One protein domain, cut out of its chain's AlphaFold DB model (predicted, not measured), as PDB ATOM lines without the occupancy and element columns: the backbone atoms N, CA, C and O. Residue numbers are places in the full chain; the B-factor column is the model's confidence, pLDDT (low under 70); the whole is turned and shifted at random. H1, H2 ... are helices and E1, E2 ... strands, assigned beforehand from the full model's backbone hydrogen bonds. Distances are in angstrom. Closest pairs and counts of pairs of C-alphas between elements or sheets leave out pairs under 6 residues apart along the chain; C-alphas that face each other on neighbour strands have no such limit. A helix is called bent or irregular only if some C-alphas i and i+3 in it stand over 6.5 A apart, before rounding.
ATOM      1  N   MET A  15     148.196  49.868 138.829       94.81
ATOM      2  CA  MET A  15     147.001  50.690 139.057       94.81
ATOM      3  C   MET A  15     145.753  50.018 138.466       94.81
ATOM      4  O   MET A  15     145.855  49.033 137.733       94.81
ATOM      5  N   GLN A  16     144.565  50.547 138.764       94.19
ATOM      6  CA  GLN A  16     143.322  50.014 138.199       94.19
ATOM      7  C   GLN A  16     143.236  50.284 136.693       94.19
ATOM      8  O   GLN A  16     143.597  51.359 136.216       94.19
ATOM      9  N   LYS A  17     142.701  49.316 135.937       96.25
ATOM     10  CA  LYS A  17     142.726  49.318 134.463       96.25
ATOM     11  C   LYS A  17     142.115  50.575 133.829       96.25
ATOM     12  O   LYS A  17     142.593  51.005 132.787       96.25
ATOM     13  N   ARG A  18     141.095  51.173 134.458       94.38
ATOM     14  CA  ARG A  18     140.442  52.401 133.965       94.38
ATOM     15  C   ARG A  18     141.351  53.631 133.982       94.38
ATOM     16  O   ARG A  18     141.138  54.528 133.183       94.38
ATOM     17  N   TRP A  19     142.366  53.661 134.846       94.25
ATOM     18  CA  TRP A  19     143.285  54.797 134.967       94.25
ATOM     19  C   TRP A  19     144.443  54.732 133.974       94.25
ATOM     20  O   TRP A  19     145.016  55.765 133.637       94.25
ATOM     21  N   ILE A  20     144.746  53.539 133.447       95.19
ATOM     22  CA  ILE A  20     145.864  53.321 132.523       95.19
ATOM     23  C   ILE A  20     145.784  54.249 131.297       95.19
ATOM     24  O   ILE A  20     146.781  54.914 131.028       95.19
ATOM     25  N   PRO A  21     144.653  54.379 130.572       97.06
ATOM     26  CA  PRO A  21     144.593  55.258 129.402       97.06
ATOM     27  C   PRO A  21     144.863  56.730 129.735       97.06
ATOM     28  O   PRO A  21     145.536  57.413 128.971       97.06
ATOM     29  N   HIS A  22     144.385  57.210 130.887       95.44
ATOM     30  CA  HIS A  22     144.609  58.588 131.327       95.44
ATOM     31  C   HIS A  22     146.081  58.828 131.676       95.44
ATOM     32  O   HIS A  22     146.658  59.829 131.259       95.44
ATOM     33  N   PHE A  23     146.703  57.890 132.401       95.56
ATOM     34  CA  PHE A  23     148.112  57.986 132.776       95.56
ATOM     35  C   PHE A  23     149.016  57.939 131.537       95.56
ATOM     36  O   PHE A  23     149.922  58.753 131.395       95.56
ATOM     37  N   MET A  24     148.715  57.053 130.582       97.06
ATOM     38  CA  MET A  24     149.423  57.006 129.300       97.06
ATOM     39  C   MET A  24     149.221  58.284 128.474       97.06
ATOM     40  O   MET A  24     150.153  58.717 127.803       97.06
ATOM     41  N   GLY A  25     148.040  58.907 128.540       97.56
ATOM     42  CA  GLY A  25     147.776  60.201 127.908       97.56
ATOM     43  C   GLY A  25     148.670  61.320 128.451       97.56
ATOM     44  O   GLY A  25     149.237  62.068 127.658       97.56
ATOM     45  N   LEU A  26     148.862  61.382 129.776       96.88
ATOM     46  CA  LEU A  26     149.801  62.316 130.412       96.88
ATOM     47  C   LEU A  26     151.226  62.119 129.875       96.88
ATOM     48  O   LEU A  26     151.834  63.071 129.391       96.88
ATOM     49  N   LEU A  27     151.733  60.883 129.914       96.12
ATOM     50  CA  LEU A  27     153.089  60.568 129.453       96.12
ATOM     51  C   LEU A  27     153.277  60.886 127.965       96.12
ATOM     52  O   LEU A  27     154.289  61.469 127.581       96.12
ATOM     53  N   SER A  28     152.287  60.548 127.134       97.31
ATOM     54  CA  SER A  28     152.313  60.846 125.700       97.31
ATOM     55  C   SER A  28     152.371  62.351 125.436       97.31
ATOM     56  O   SER A  28     153.127  62.781 124.569       97.31
ATOM     57  N   TYR A  29     151.603  63.150 126.180       97.12
ATOM     58  CA  TYR A  29     151.612  64.605 126.042       97.12
ATOM     59  C   TYR A  29     152.953  65.211 126.478       97.12
ATOM     60  O   TYR A  29     153.512  66.037 125.762       97.12
ATOM     61  N   MET A  30     153.513  64.759 127.607       96.06
ATOM     62  CA  MET A  30     154.843  65.186 128.062       96.06
ATOM     63  C   MET A  30     155.928  64.857 127.028       96.06
ATOM     64  O   MET A  30     156.759  65.709 126.717       96.06
ATOM     65  N   GLN A  31     155.892  63.650 126.452       95.88
ATOM     66  CA  GLN A  31     156.821  63.235 125.400       95.88
ATOM     67  C   GLN A  31     156.696  64.120 124.153       95.88
ATOM     68  O   GLN A  31     157.711  64.545 123.599       95.88
ATOM     69  N   GLU A  32     155.470  64.413 123.712       96.69
ATOM     70  CA  GLU A  32     155.227  65.294 122.570       96.69
ATOM     71  C   GLU A  32     155.789  66.698 122.829       96.69
ATOM     72  O   GLU A  32     156.593  67.187 122.034       96.69
ATOM     73  N   MET A  33     155.438  67.316 123.960       96.88
ATOM     74  CA  MET A  33     155.885  68.667 124.318       96.88
ATOM     75  C   MET A  33     157.408  68.760 124.458       96.88
ATOM     76  O   MET A  33     158.013  69.698 123.930       96.88
ATOM     77  N   GLY A  34     158.040  67.756 125.076       94.06
ATOM     78  CA  GLY A  34     159.497  67.648 125.154       94.06
ATOM     79  C   GLY A  34     160.153  67.509 123.777       94.06
ATOM     80  O   GLY A  34     161.165  68.153 123.513       94.06
ATOM     81  N   SER A  35     159.546  66.748 122.857       96.00
ATOM     82  CA  SER A  35     160.091  66.549 121.504       96.00
ATOM     83  C   SER A  35     160.117  67.821 120.649       96.00
ATOM     84  O   SER A  35     160.968  67.949 119.769       96.00
ATOM     85  N   ILE A  36     159.211  68.768 120.914       96.44
ATOM     86  CA  ILE A  36     159.122  70.049 120.196       96.44
ATOM     87  C   ILE A  36     159.699  71.229 120.994       96.44
ATOM     88  O   ILE A  36     159.637  72.363 120.524       96.44
ATOM     89  N   GLY A  37     160.224  70.985 122.201       94.25
ATOM     90  CA  GLY A  37     160.764  72.024 123.083       94.25
ATOM     91  C   GLY A  37     159.722  73.055 123.532       94.25
ATOM     92  O   GLY A  37     160.030  74.244 123.609       94.25
ATOM     93  N   SER A  38     158.473  72.637 123.770       92.69
ATOM     94  CA  SER A  38     157.389  73.545 124.165       92.69
ATOM     95  C   SER A  38     157.025  73.397 125.638       92.69
ATOM     96  O   SER A  38     156.622  72.325 126.078       92.69
ATOM     97  N   SER A  39     157.078  74.497 126.392       91.06
ATOM     98  CA  SER A  39     156.602  74.526 127.778       91.06
ATOM     99  C   SER A  39     155.072  74.550 127.815       91.06
ATOM    100  O   SER A  39     154.433  75.515 127.374       91.06
ATOM    101  N   ARG A  40     154.463  73.485 128.339       91.50
ATOM    102  CA  ARG A  40     153.019  73.375 128.584       91.50
ATOM    103  C   ARG A  40     152.766  72.675 129.907       91.50
ATOM    104  O   ARG A  40     153.540  71.825 130.326       91.50
ATOM    105  N   MET A  41     151.646  73.024 130.526       91.00
ATOM    106  CA  MET A  41     151.196  72.371 131.745       91.00
ATOM    107  C   MET A  41     150.484  71.064 131.407       91.00
ATOM    108  O   MET A  41     149.645  71.023 130.505       91.00
ATOM    109  N   ALA A  42     150.807  70.013 132.152       92.06
ATOM    110  CA  ALA A  42     150.169  68.713 132.056       92.06
ATOM    111  C   ALA A  42     149.747  68.290 133.466       92.06
ATOM    112  O   ALA A  42     150.586  68.187 134.356       92.06
ATOM    113  N   HIS A  43     148.449  68.074 133.678       91.94
ATOM    114  CA  HIS A  43     147.905  67.770 135.000       91.94
ATOM    115  C   HIS A  43     147.289  66.374 135.025       91.94
ATOM    116  O   HIS A  43     146.572  65.974 134.106       91.94
ATOM    117  N   PHE A  44     147.531  65.658 136.119       92.06
ATOM    118  CA  PHE A  44     146.877  64.400 136.449       92.06
ATOM    119  C   PHE A  44     146.517  64.435 137.932       92.06
ATOM    120  O   PHE A  44     147.396  64.591 138.774       92.06
ATOM    121  N   LEU A  45     145.230  64.329 138.260       89.44
ATOM    122  CA  LEU A  45     144.777  64.425 139.649       89.44
ATOM    123  C   LEU A  45     145.258  63.213 140.464       89.44
ATOM    124  O   LEU A  45     145.026  62.068 140.074       89.44
ATOM    125  N   CYS A  46     145.931  63.480 141.588       85.88
ATOM    126  CA  CYS A  46     146.641  62.474 142.387       85.88
ATOM    127  C   CYS A  46     145.737  61.493 143.133       85.88
ATOM    128  O   CYS A  46     146.163  60.369 143.361       85.88
ATOM    129  N   ARG A  53     144.902  54.674 143.569       92.19
ATOM    130  CA  ARG A  53     146.004  54.210 144.438       92.19
ATOM    131  C   ARG A  53     147.114  53.503 143.652       92.19
ATOM    132  O   ARG A  53     147.242  52.275 143.752       92.19
ATOM    133  N   PRO A  54     147.875  54.222 142.810       93.25
ATOM    134  CA  PRO A  54     148.945  53.618 142.031       93.25
ATOM    135  C   PRO A  54     150.115  53.176 142.924       93.25
ATOM    136  O   PRO A  54     150.362  53.734 143.991       93.25
ATOM    137  N   LYS A  55     150.862  52.169 142.469       94.44
ATOM    138  CA  LYS A  55     152.153  51.770 143.047       94.44
ATOM    139  C   LYS A  55     153.219  51.829 141.966       94.44
ATOM    140  O   LYS A  55     153.057  51.182 140.927       94.44
ATOM    141  N   PHE A  56     154.292  52.562 142.233       92.00
ATOM    142  CA  PHE A  56     155.418  52.741 141.323       92.00
ATOM    143  C   PHE A  56     156.657  52.050 141.895       92.00
ATOM    144  O   PHE A  56     156.970  52.200 143.073       92.00
ATOM    145  N   LEU A  57     157.333  51.271 141.057       89.38
ATOM    146  CA  LEU A  57     158.666  50.725 141.301       89.38
ATOM    147  C   LEU A  57     159.530  51.101 140.100       89.38
ATOM    148  O   LEU A  57     159.028  51.089 138.978       89.38
ATOM    149  N   TYR A  58     160.803  51.396 140.313       87.44
ATOM    150  CA  TYR A  58     161.716  51.794 139.245       87.44
ATOM    151  C   TYR A  58     163.047  51.051 139.349       87.44
ATOM    152  O   TYR A  58     163.480  50.694 140.446       87.44
ATOM    153  N   ASP A  59     163.673  50.796 138.201       85.44
ATOM    154  CA  ASP A  59     165.030  50.258 138.106       85.44
ATOM    155  C   ASP A  59     165.769  50.791 136.870       85.44
ATOM    156  O   ASP A  59     165.149  51.210 135.896       85.44
ATOM    157  N   PHE A  60     167.102  50.799 136.915       80.56
ATOM    158  CA  PHE A  60     167.946  51.242 135.801       80.56
ATOM    159  C   PHE A  60     168.413  50.058 134.955       80.56
ATOM    160  O   PHE A  60     168.611  48.951 135.473       80.56
ATOM    161  N   ILE A  61     168.577  50.294 133.647       77.19
ATOM    162  CA  ILE A  61     169.047  49.270 132.704       77.19
ATOM    163  C   ILE A  61     170.542  49.009 132.889       77.19
ATOM    164  O   ILE A  61     170.955  47.852 132.959       77.19
ATOM    165  N   ASP A  62     171.341  50.066 132.993       68.12
ATOM    166  CA  ASP A  62     172.749  49.963 133.358       68.12
ATOM    167  C   ASP A  62     172.827  49.968 134.889       68.12
ATOM    168  O   ASP A  62     172.474  50.954 135.521       68.12
ATOM    169  N   ARG A  63     173.164  48.833 135.507       57.31
ATOM    170  CA  ARG A  63     173.209  48.694 136.978       57.31
ATOM    171  C   ARG A  63     174.615  48.881 137.548       57.31
ATOM    172  O   ARG A  63     174.762  48.896 138.769       57.31
ATOM    173  N   ASP A  64     175.624  48.994 136.682       59.97
ATOM    174  CA  ASP A  64     177.036  48.991 137.078       59.97
ATOM    175  C   ASP A  64     177.559  50.390 137.419       59.97
ATOM    176  O   ASP A  64     178.593  50.525 138.079       59.97
ATOM    177  N   LYS A  65     176.829  51.446 137.050       56.38
ATOM    178  CA  LYS A  65     177.049  52.765 137.637       56.38
ATOM    179  C   LYS A  65     176.254  52.794 138.944       56.38
ATOM    180  O   LYS A  65     175.049  52.584 138.951       56.38
ATOM    181  N   GLY A  66     176.919  52.957 140.084       50.94
ATOM    182  CA  GLY A  66     176.206  53.157 141.346       50.94
ATOM    183  C   GLY A  66     175.381  54.441 141.246       50.94
ATOM    184  O   GLY A  66     175.969  55.512 141.123       50.94
ATOM    185  N   TYR A  67     174.053  54.335 141.253       59.38
ATOM    186  CA  TYR A  67     173.153  55.489 141.201       59.38
ATOM    187  C   TYR A  67     172.512  55.719 142.564       59.38
ATOM    188  O   TYR A  67     171.792  54.852 143.064       59.38
ATOM    189  N   ASP A  68     172.704  56.918 143.105       60.56
ATOM    190  CA  ASP A  68     171.796  57.480 144.095       60.56
ATOM    191  C   ASP A  68     170.694  58.222 143.331       60.56
ATOM    192  O   ASP A  68     170.942  59.212 142.645       60.56
ATOM    193  N   LEU A  69     169.470  57.695 143.387       67.12
ATOM    194  CA  LEU A  69     168.298  58.367 142.832       67.12
ATOM    195  C   LEU A  69     167.967  59.582 143.690       67.12
ATOM    196  O   LEU A  69     167.499  59.438 144.820       67.12
ATOM    197  N   GLU A  70     168.154  60.767 143.128       76.00
ATOM    198  CA  GLU A  70     167.618  61.988 143.708       76.00
ATOM    199  C   GLU A  70     166.160  62.145 143.263       76.00
ATOM    200  O   GLU A  70     165.855  62.308 142.081       76.00
ATOM    201  N   ILE A  71     165.236  62.042 144.218       83.31
ATOM    202  CA  ILE A  71     163.842  62.414 143.984       83.31
ATOM    203  C   ILE A  71     163.779  63.932 144.109       83.31
ATOM    204  O   ILE A  71     163.988  64.463 145.197       83.31
ATOM    205  N   ALA A  72     163.496  64.613 142.999       88.00
ATOM    206  CA  ALA A  72     163.363  66.063 142.988       88.00
ATOM    207  C   ALA A  72     162.232  66.529 143.920       88.00
ATOM    208  O   ALA A  72     161.150  65.934 143.957       88.00
ATOM    209  N   GLU A  73     162.471  67.624 144.636       91.44
ATOM    210  CA  GLU A  73     161.418  68.396 145.293       91.44
ATOM    211  C   GLU A  73     160.718  69.309 144.270       91.44
ATOM    212  O   GLU A  73     161.317  69.673 143.252       91.44
ATOM    213  N   PRO A  74     159.448  69.688 144.494       93.38
ATOM    214  CA  PRO A  74     158.783  70.651 143.627       93.38
ATOM    215  C   PRO A  74     159.492  72.015 143.670       93.38
ATOM    216  O   PRO A  74     159.901  72.482 144.731       93.38
ATOM    217  N   ILE A  75     159.575  72.691 142.521       93.19
ATOM    218  CA  ILE A  75     160.169  74.033 142.396       93.19
ATOM    219  C   ILE A  75     159.311  75.121 143.057       93.19
ATOM    220  O   ILE A  75     159.817  76.175 143.445       93.19
ATOM    221  N   SER A  76     158.008  74.875 143.192       93.19
ATOM    222  CA  SER A  76     157.073  75.723 143.923       93.19
ATOM    223  C   SER A  76     155.853  74.921 144.375       93.19
ATOM    224  O   SER A  76     155.542  73.851 143.848       93.19
ATOM    225  N   ILE A  77     155.151  75.450 145.375       92.81
ATOM    226  CA  ILE A  77     153.848  74.948 145.808       92.81
ATOM    227  C   ILE A  77     152.896  76.139 145.788       92.81
ATOM    228  O   ILE A  77     153.015  77.050 146.610       92.81
ATOM    229  N   GLU A  78     151.953  76.139 144.854       91.44
ATOM    230  CA  GLU A  78     150.953  77.197 144.725       91.44
ATOM    231  C   GLU A  78     149.570  76.614 144.978       91.44
ATOM    232  O   GLU A  78     149.162  75.678 144.305       91.44
ATOM    233  N   LYS A  79     148.837  77.160 145.957       89.56
ATOM    234  CA  LYS A  79     147.491  76.674 146.323       89.56
ATOM    235  C   LYS A  79     147.438  75.158 146.576       89.56
ATOM    236  O   LYS A  79     146.483  74.506 146.178       89.56
ATOM    237  N   GLU A  80     148.459  74.624 147.248       87.69
ATOM    238  CA  GLU A  80     148.604  73.187 147.546       87.69
ATOM    239  C   GLU A  80     148.883  72.301 146.315       87.69
ATOM    240  O   GLU A  80     148.929  71.079 146.432       87.69
ATOM    241  N   GLU A  81     149.146  72.897 145.150       89.81
ATOM    242  CA  GLU A  81     149.542  72.191 143.933       89.81
ATOM    243  C   GLU A  81     151.074  72.228 143.799       89.81
ATOM    244  O   GLU A  81     151.646  73.315 143.651       89.81
ATOM    245  N   PRO A  82     151.773  71.080 143.895       91.56
ATOM    246  CA  PRO A  82     153.218  71.024 143.702       91.56
ATOM    247  C   PRO A  82     153.574  71.117 142.214       91.56
ATOM    248  O   PRO A  82     153.014  70.395 141.385       91.56
ATOM    249  N   TRP A  83     154.549  71.965 141.887       91.25
ATOM    250  CA  TRP A  83     155.044  72.164 140.527       91.25
ATOM    251  C   TRP A  83     156.410  71.519 140.356       91.25
ATOM    252  O   TRP A  83     157.345  71.829 141.089       91.25
ATOM    253  N   PHE A  84     156.528  70.643 139.364       91.62
ATOM    254  CA  PHE A  84     157.790  70.038 138.956       91.62
ATOM    255  C   PHE A  84     158.173  70.590 137.591       91.62
ATOM    256  O   PHE A  84     157.314  70.730 136.719       91.62
TER     257      PHE A  84
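This is residues 15 to 46 and 53 to 84 of the 87 residues of an uncharacterized protein of Chloroflexi bacterium (UniProt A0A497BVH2). One helix, H1, with the chain folding back beside part of it in residues 36 to 46, stands beyond a wide, open loop that runs out along strand E1, turns through residues 60 to 68, which stick out, and comes back to a small two-strand hairpin of E2 and E3. The helix, the strand E1 and the hairpin do not form one common core, and the space within the loop is open. The printed part has 64 residues, with one named helix and three named strands in the order H1, E1, E2, E3; the sheet E2 - E3 is antiparallel. The class is mixed, helices and strands, but under half of the printed residues, 28, are in named elements. The whole is loose, with a radius of gyration of the C-alphas of 14.8 A, and spans 38 by 31 by 29 A.

H1 is residues 20 to 35, 22.3 A from first to last C-alpha, beginning at C-alpha 20 at (145.864, 53.321, 132.523). E1 is residues 55 to 60, 17.4 A long, from C-alpha 55 at (152.153, 51.770, 143.047) to C-alpha 60 at (167.946, 51.242, 135.801). E2 is residues 76 to 78, with 6.3 A between its first and last C-alphas. E3 is residues 81 to 83, 6.5 A long, ending at C-alpha 83 at (155.044, 72.164, 140.527).

H1 is apart from E1, E2 and E3. In H1, which is not bent, every O i to N i+4 pair is within hydrogen-bond range. E1 pairs with no named strand and is apart from E2 and from E3. E2 and E3 are a hairpin of antiparallel neighbour strands, their N-to-C directions at 153 degrees. The C-alphas of Ile 77 and Pro 82 face each other at 4.5 A. N 81 and O 78, 2.9 A apart, and N 83 and O 76, 2.9 A apart, are within hydrogen-bond range.

The two C-alphas farthest apart are those of Asp 64 and Lys 79, 41.5 A. Residues 60 to 68 stand free; the body without them has 55 residues, spans 30 by 28 by 26 A and has a radius of gyration of 13.2 A. Residues 47 to 52 are not printed, and C-alphas 46 and 53 are 8.5 A apart across the cut, which lies in the link from H1 to E1. The link from E1 to E2, residues 61 to 75, is long, and the link from E2 to E3 is tight. The mean pLDDT of the printed part is 88.1, and residues 62 to 69 are under 70, where the model's confidence is low.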